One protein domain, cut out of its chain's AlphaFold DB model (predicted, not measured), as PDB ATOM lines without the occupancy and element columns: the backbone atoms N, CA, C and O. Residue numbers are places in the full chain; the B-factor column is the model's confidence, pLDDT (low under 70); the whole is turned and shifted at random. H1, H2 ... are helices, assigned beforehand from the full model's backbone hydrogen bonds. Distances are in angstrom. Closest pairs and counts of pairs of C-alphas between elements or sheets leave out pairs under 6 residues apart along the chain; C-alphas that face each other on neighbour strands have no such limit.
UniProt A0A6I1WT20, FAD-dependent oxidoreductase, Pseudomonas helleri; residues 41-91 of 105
ATOM      1  N   THR A  41     126.499 107.193 185.889       96.38
ATOM      2  CA  THR A  41     126.900 106.823 184.528       96.38
ATOM      3  C   THR A  41     126.861 108.019 183.574       96.38
ATOM      4  O   THR A  41     126.041 108.928 183.709       96.38
ATOM      5  N   ASP A  42     127.715 108.003 182.552       95.06
ATOM      6  CA  ASP A  42     127.908 109.135 181.628       95.06
ATOM      7  C   ASP A  42     126.636 109.536 180.874       95.06
ATOM      8  O   ASP A  42     126.329 110.724 180.721       95.06
ATOM      9  N   TRP A  43     125.851 108.544 180.440       96.94
ATOM     10  CA  TRP A  43     124.576 108.804 179.775       96.94
ATOM     11  C   TRP A  43     123.612 109.550 180.700       96.94
ATOM     12  O   TRP A  43     122.876 110.418 180.233       96.94
ATOM     13  N   LYS A  44     123.643 109.258 182.010       96.25
ATOM     14  CA  LYS A  44     122.751 109.885 182.982       96.25
ATOM     15  C   LYS A  44     123.174 111.314 183.287       96.25
ATOM     16  O   LYS A  44     122.309 112.175 183.378       96.25
ATOM     17  N   VAL A  45     124.479 111.591 183.354       95.12
ATOM     18  CA  VAL A  45     125.003 112.968 183.453       95.12
ATOM     19  C   VAL A  45     124.531 113.802 182.257       95.12
ATOM     20  O   VAL A  45     124.032 114.913 182.428       95.12
ATOM     21  N   THR A  46     124.621 113.242 181.049       94.56
ATOM     22  CA  THR A  46     124.182 113.912 179.813       94.56
ATOM     23  C   THR A  46     122.669 114.151 179.795       94.56
ATOM     24  O   THR A  46     122.212 115.231 179.421       94.56
ATOM     25  N   ASP A  47     121.881 113.156 180.203       96.06
ATOM     26  CA  ASP A  47     120.425 113.255 180.339       96.06
ATOM     27  C   ASP A  47     120.019 114.313 181.379       96.06
ATOM     28  O   ASP A  47     119.186 115.174 181.100       96.06
ATOM     29  N   ASN A  48     120.668 114.319 182.546       94.88
ATOM     30  CA  ASN A  48     120.458 115.325 183.586       94.88
ATOM     31  C   ASN A  48     120.785 116.729 183.071       94.88
ATOM     32  O   ASN A  48     120.031 117.663 183.328       94.88
ATOM     33  N   PHE A  49     121.869 116.882 182.305       93.75
ATOM     34  CA  PHE A  49     122.236 118.164 181.704       93.75
ATOM     35  C   PHE A  49     121.163 118.653 180.734       93.75
ATOM     36  O   PHE A  49     120.692 119.777 180.869       93.75
ATOM     37  N   ARG A  50     120.701 117.803 179.812       93.88
ATOM     38  CA  ARG A  50     119.656 118.163 178.837       93.88
ATOM     39  C   ARG A  50     118.333 118.566 179.489       93.88
ATOM     40  O   ARG A  50     117.634 119.414 178.947       93.88
ATOM     41  N   ASN A  51     118.007 117.977 180.638       94.38
ATOM     42  CA  ASN A  51     116.742 118.198 181.339       94.38
ATOM     43  C   ASN A  51     116.844 119.175 182.528       94.38
ATOM     44  O   ASN A  51     115.848 119.419 183.210       94.38
ATOM     45  N   SER A  52     118.022 119.737 182.811       90.00
ATOM     46  CA  SER A  52     118.217 120.643 183.947       90.00
ATOM     47  C   SER A  52     117.709 122.052 183.642       90.00
ATOM     48  O   SER A  52     118.096 122.676 182.655       90.00
ATOM     49  N   ALA A  53     116.926 122.623 184.558       88.75
ATOM     50  CA  ALA A  53     116.590 124.049 184.529       88.75
ATOM     51  C   ALA A  53     117.762 124.952 184.981       88.75
ATOM     52  O   ALA A  53     117.689 126.172 184.854       88.75
ATOM     53  N   ARG A  54     118.842 124.375 185.531       83.50
ATOM     54  CA  ARG A  54     120.000 125.080 186.107       83.50
ATOM     55  C   ARG A  54     121.269 124.794 185.303       83.50
ATOM     56  O   ARG A  54     122.195 124.158 185.794       83.50
ATOM     57  N   GLN A  55     121.304 125.262 184.058       83.25
ATOM     58  CA  GLN A  55     122.412 125.019 183.116       83.25
ATOM     59  C   GLN A  55     123.762 125.609 183.567       83.25
ATOM     60  O   GLN A  55     124.808 125.192 183.087       83.25
ATOM     61  N   ASN A  56     123.750 126.567 184.499       85.88
ATOM     62  CA  ASN A  56     124.944 127.184 185.079       85.88
ATOM     63  C   ASN A  56     125.467 126.474 186.341       85.88
ATOM     64  O   ASN A  56     126.498 126.873 186.874       85.88
ATOM     65  N   ASN A  57     124.767 125.451 186.842       88.81
ATOM     66  CA  ASN A  57     125.201 124.663 187.990       88.81
ATOM     67  C   ASN A  57     125.597 123.257 187.534       88.81
ATOM     68  O   ASN A  57     124.763 122.353 187.459       88.81
ATOM     69  N   PHE A  58     126.886 123.063 187.273       91.44
ATOM     70  CA  PHE A  58     127.413 121.777 186.819       91.44
ATOM     71  C   PHE A  58     127.429 120.691 187.909       91.44
ATOM     72  O   PHE A  58     127.472 119.506 187.581       91.44
ATOM     73  N   ASN A  59     127.290 121.057 189.189       92.00
ATOM     74  CA  ASN A  59     127.141 120.078 190.268       92.00
ATOM     75  C   ASN A  59     125.753 119.431 190.271       92.00
ATOM     76  O   ASN A  59     125.622 118.271 190.649       92.00
ATOM     77  N   ALA A  60     124.724 120.150 189.806       90.62
ATOM     78  CA  ALA A  60     123.342 119.663 189.778       90.62
ATOM     79  C   ALA A  60     123.130 118.456 188.843       90.62
ATOM     80  O   ALA A  60     122.053 117.863 188.831       90.62
ATOM     81  N   LEU A  61     124.144 118.098 188.051       93.19
ATOM     82  CA  LEU A  61     124.133 116.933 187.169       93.19
ATOM     83  C   LEU A  61     124.379 115.618 187.920       93.19
ATOM     84  O   LEU A  61     124.120 114.545 187.370       93.19
ATOM     85  N   PHE A  62     124.861 115.704 189.160       94.44
ATOM     86  CA  PHE A  62     125.223 114.579 190.012       94.44
ATOM     87  C   PHE A  62     124.321 114.547 191.258       94.44
ATOM     88  O   PHE A  62     123.844 115.597 191.694       94.44
ATOM     89  N   PRO A  63     124.060 113.364 191.846       92.31
ATOM     90  CA  PRO A  63     123.256 113.259 193.057       92.31
ATOM     91  C   PRO A  63     123.882 114.015 194.232       92.31
ATOM     92  O   PRO A  63     125.057 113.825 194.543       92.31
ATOM     93  N   ASP A  64     123.072 114.817 194.921       92.25
ATOM     94  CA  ASP A  64     123.423 115.396 196.215       92.25
ATOM     95  C   ASP A  64     122.734 114.602 197.330       92.25
ATOM     96  O   ASP A  64     121.520 114.696 197.517       92.25
ATOM     97  N   VAL A  65     123.495 113.744 198.010       94.50
ATOM     98  CA  VAL A  65     122.970 112.792 199.000       94.50
ATOM     99  C   VAL A  65     123.401 113.182 200.418       94.50
ATOM    100  O   VAL A  65     124.548 113.585 200.610       94.50
ATOM    101  N   PRO A  66     122.551 112.997 201.452       93.88
ATOM    102  CA  PRO A  66     122.843 113.484 202.807       93.88
ATOM    103  C   PRO A  66     124.149 112.974 203.434       93.88
ATOM    104  O   PRO A  66     124.742 113.660 204.259       93.88
ATOM    105  N   TYR A  67     124.605 111.775 203.063       94.19
ATOM    106  CA  TYR A  67     125.844 111.178 203.581       94.19
ATOM    107  C   TYR A  67     127.104 111.598 202.802       94.19
ATOM    108  O   TYR A  67     128.222 111.358 203.260       94.19
ATOM    109  N   ALA A  68     126.944 112.232 201.640       95.50
ATOM    110  CA  ALA A  68     128.035 112.745 200.820       95.50
ATOM    111  C   ALA A  68     127.656 114.094 200.179       95.50
ATOM    112  O   ALA A  68     127.622 114.197 198.951       95.50
ATOM    113  N   PRO A  69     127.395 115.132 200.998       93.38
ATOM    114  CA  PRO A  69     127.021 116.453 200.507       93.38
ATOM    115  C   PRO A  69     128.152 117.085 199.694       93.38
ATOM    116  O   PRO A  69     129.327 116.993 200.065       93.38
ATOM    117  N   ASN A  70     127.805 117.737 198.591       91.88
ATOM    118  CA  ASN A  70     128.752 118.458 197.745       91.88
ATOM    119  C   ASN A  70     128.814 119.959 198.100       91.88
ATOM    120  O   ASN A  70     128.100 120.450 198.968       91.88
ATOM    121  N   SER A  71     129.690 120.718 197.437       90.00
ATOM    122  CA  SER A  71     129.879 122.159 197.719       90.00
ATOM    123  C   SER A  71     128.630 123.041 197.567       90.00
ATOM    124  O   SER A  71     128.613 124.148 198.090       90.00
ATOM    125  N   PHE A  72     127.593 122.583 196.867       88.44
ATOM    126  CA  PHE A  72     126.334 123.316 196.704       88.44
ATOM    127  C   PHE A  72     125.260 122.877 197.706       88.44
ATOM    128  O   PHE A  72     124.171 123.458 197.723       88.44
ATOM    129  N   SER A  73     125.547 121.888 198.556       90.06
ATOM    130  CA  SER A  73     124.646 121.488 199.632       90.06
ATOM    131  C   SER A  73     124.537 122.610 200.672       90.06
ATOM    132  O   SER A  73     125.565 123.100 201.161       90.06
ATOM    133  N   PRO A  74     123.316 123.021 201.062       87.88
ATOM    134  CA  PRO A  74     123.124 124.071 202.055       87.88
ATOM    135  C   PRO A  74     123.858 123.773 203.368       87.88
ATOM    136  O   PRO A  74     123.659 122.724 203.977       87.88
ATOM    137  N   GLY A  75     124.702 124.708 203.808       87.12
ATOM    138  CA  GLY A  75     125.437 124.606 205.072       87.12
ATOM    139  C   GLY A  75     126.657 123.679 205.058       87.12
ATOM    140  O   GLY A  75     127.302 123.551 206.093       87.12
ATOM    141  N   TYR A  76     127.003 123.053 203.925       87.50
ATOM    142  CA  TYR A  76     128.192 122.197 203.844       87.50
ATOM    143  C   TYR A  76     129.495 123.002 203.801       87.50
ATOM    144  O   TYR A  76     130.446 122.695 204.517       87.50
ATOM    145  N   ILE A  77     129.524 124.057 202.988       84.88
ATOM    146  CA  ILE A  77     130.601 125.049 202.976       84.88
ATOM    147  C   ILE A  77     130.015 126.435 203.224       84.88
ATOM    148  O   ILE A  77     128.900 126.732 202.791       84.88
ATOM    149  N   SER A  78     130.771 127.295 203.908       79.88
ATOM    150  CA  SER A  78     130.443 128.719 203.949       79.88
ATOM    151  C   SER A  78     130.754 129.320 202.576       79.88
ATOM    152  O   SER A  78     131.912 129.259 202.160       79.88
ATOM    153  N   PRO A  79     129.779 129.929 201.877       69.12
ATOM    154  CA  PRO A  79     130.034 130.591 200.599       69.12
ATOM    155  C   PRO A  79     130.803 131.910 200.758       69.12
ATOM    156  O   PRO A  79     131.098 132.561 199.766       69.12
ATOM    157  N   HIS A  80     131.126 132.312 201.991       74.25
ATOM    158  CA  HIS A  80     131.876 133.524 202.290       74.25
ATOM    159  C   HIS A  80     133.127 133.144 203.073       74.25
ATOM    160  O   HIS A  80     133.034 132.680 204.215       74.25
ATOM    161  N   LEU A  81     134.284 133.349 202.452       72.69
ATOM    162  CA  LEU A  81     135.584 133.254 203.101       72.69
ATOM    163  C   LEU A  81     136.164 134.669 203.168       72.69
ATOM    164  O   LEU A  81     136.499 135.238 202.137       72.69
ATOM    165  N   GLU A  82     136.220 135.268 204.359       80.00
ATOM    166  CA  GLU A  82     136.861 136.584 204.573       80.00
ATOM    167  C   GLU A  82     136.353 137.714 203.644       80.00
ATOM    168  O   GLU A  82     137.107 138.582 203.217       80.00
ATOM    169  N   GLY A  83     135.055 137.718 203.320       79.62
ATOM    170  CA  GLY A  83     134.448 138.711 202.419       79.62
ATOM    171  C   GLY A  83     134.568 138.385 200.926       79.62
ATOM    172  O   GLY A  83     134.096 139.162 200.100       79.62
ATOM    173  N   ILE A  84     135.146 137.234 200.576       78.25
ATOM    174  CA  ILE A  84     135.194 136.695 199.216       78.25
ATOM    175  C   ILE A  84     134.085 135.655 199.056       78.25
ATOM    176  O   ILE A  84     133.974 134.719 199.852       78.25
ATOM    177  N   GLU A  85     133.277 135.814 198.009       79.75
ATOM    178  CA  GLU A  85     132.290 134.814 197.612       79.75
ATOM    179  C   GLU A  85     133.006 133.630 196.940       79.75
ATOM    180  O   GLU A  85     133.715 133.798 195.944       79.75
ATOM    181  N   VAL A  86     132.866 132.430 197.504       76.00
ATOM    182  CA  VAL A  86     133.550 131.218 197.037       76.00
ATOM    183  C   VAL A  86     132.568 130.214 196.444       76.00
ATOM    184  O   VAL A  86     131.648 129.740 197.105       76.00
ATOM    185  N   PHE A  87     132.841 129.822 195.197       77.06
ATOM    186  CA  PHE A  87     132.114 128.785 194.462       77.06
ATOM    187  C   PHE A  87     133.075 127.676 194.016       77.06
ATOM    188  O   PHE A  87     133.473 127.631 192.854       77.06
ATOM    189  N   PRO A  88     133.491 126.776 194.923       81.88
ATOM    190  CA  PRO A  88     134.534 125.804 194.611       81.88
ATOM    191  C   PRO A  88     134.069 124.693 193.659       81.88
ATOM    192  O   PRO A  88     134.909 124.052 193.037       81.88
ATOM    193  N   GLY A  89     132.756 124.444 193.538       89.19
ATOM    194  CA  GLY A  89     132.217 123.485 192.565       89.19
ATOM    195  C   GLY A  89     132.756 122.064 192.733       89.19
ATOM    196  O   GLY A  89     133.005 121.392 191.750       89.19
ATOM    197  N   THR A  90     132.988 121.602 193.964       91.81
ATOM    198  CA  THR A  90     133.473 120.243 194.249       91.81
ATOM    199  C   THR A  90     132.341 119.222 194.293       91.81
ATOM    200  O   THR A  90     131.266 119.515 194.827       91.81
ATOM    201  N   LEU A  91     132.625 118.013 193.794       94.88
ATOM    202  CA  LEU A  91     131.744 116.844 193.847       94.88
ATOM    203  C   LEU A  91     132.223 115.801 194.860       94.88
ATOM    204  O   LEU A  91     133.421 115.624 195.075       94.88
TER     205      LEU A  91
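Overview. This is residues 41 to 91 of the 105 residues of the protein "FAD-dependent oxidoreductase" of Pseudomonas helleri (UniProt A0A6I1WT20). What is seen first? Little regular structure: helix H1 with short H2 packed on it makes one end, and residues 62 to 91, with no named element, run out to a turn, residues 80 to 85, that sticks out at the other end, then fold back. What is printed? The printed part has 51 residues, 14 in two named helices, H1 then H2, with no named strand: all helix, loose, radius of gyration of the C-alphas 12.5 A, spans 39 by 24 by 15 A.

Along the chain. Where is H1? Residues 42 to 51 run 14.4 A from C-alpha 42 at (127.908, 109.135, 181.628). And H2? Residues 58 to 61 end with C-alpha 61 at (124.133, 116.933, 187.169).

Arrangement. Do they touch? H1 and H2 touch; their closest C-alphas, Asn 48 and Leu 61, are 5.4 A apart. And their backbones? In H1 every O i to N i+4 pair is within hydrogen-bond range; H2 is too short for one, and 0 of its 1 O i to N i+3 pair is within range.

Size, cuts and confidence. Is it unbroken? The printed part has no cut, and the link H1 to H2 is short. Where is confidence low? Residue 79 is under 70.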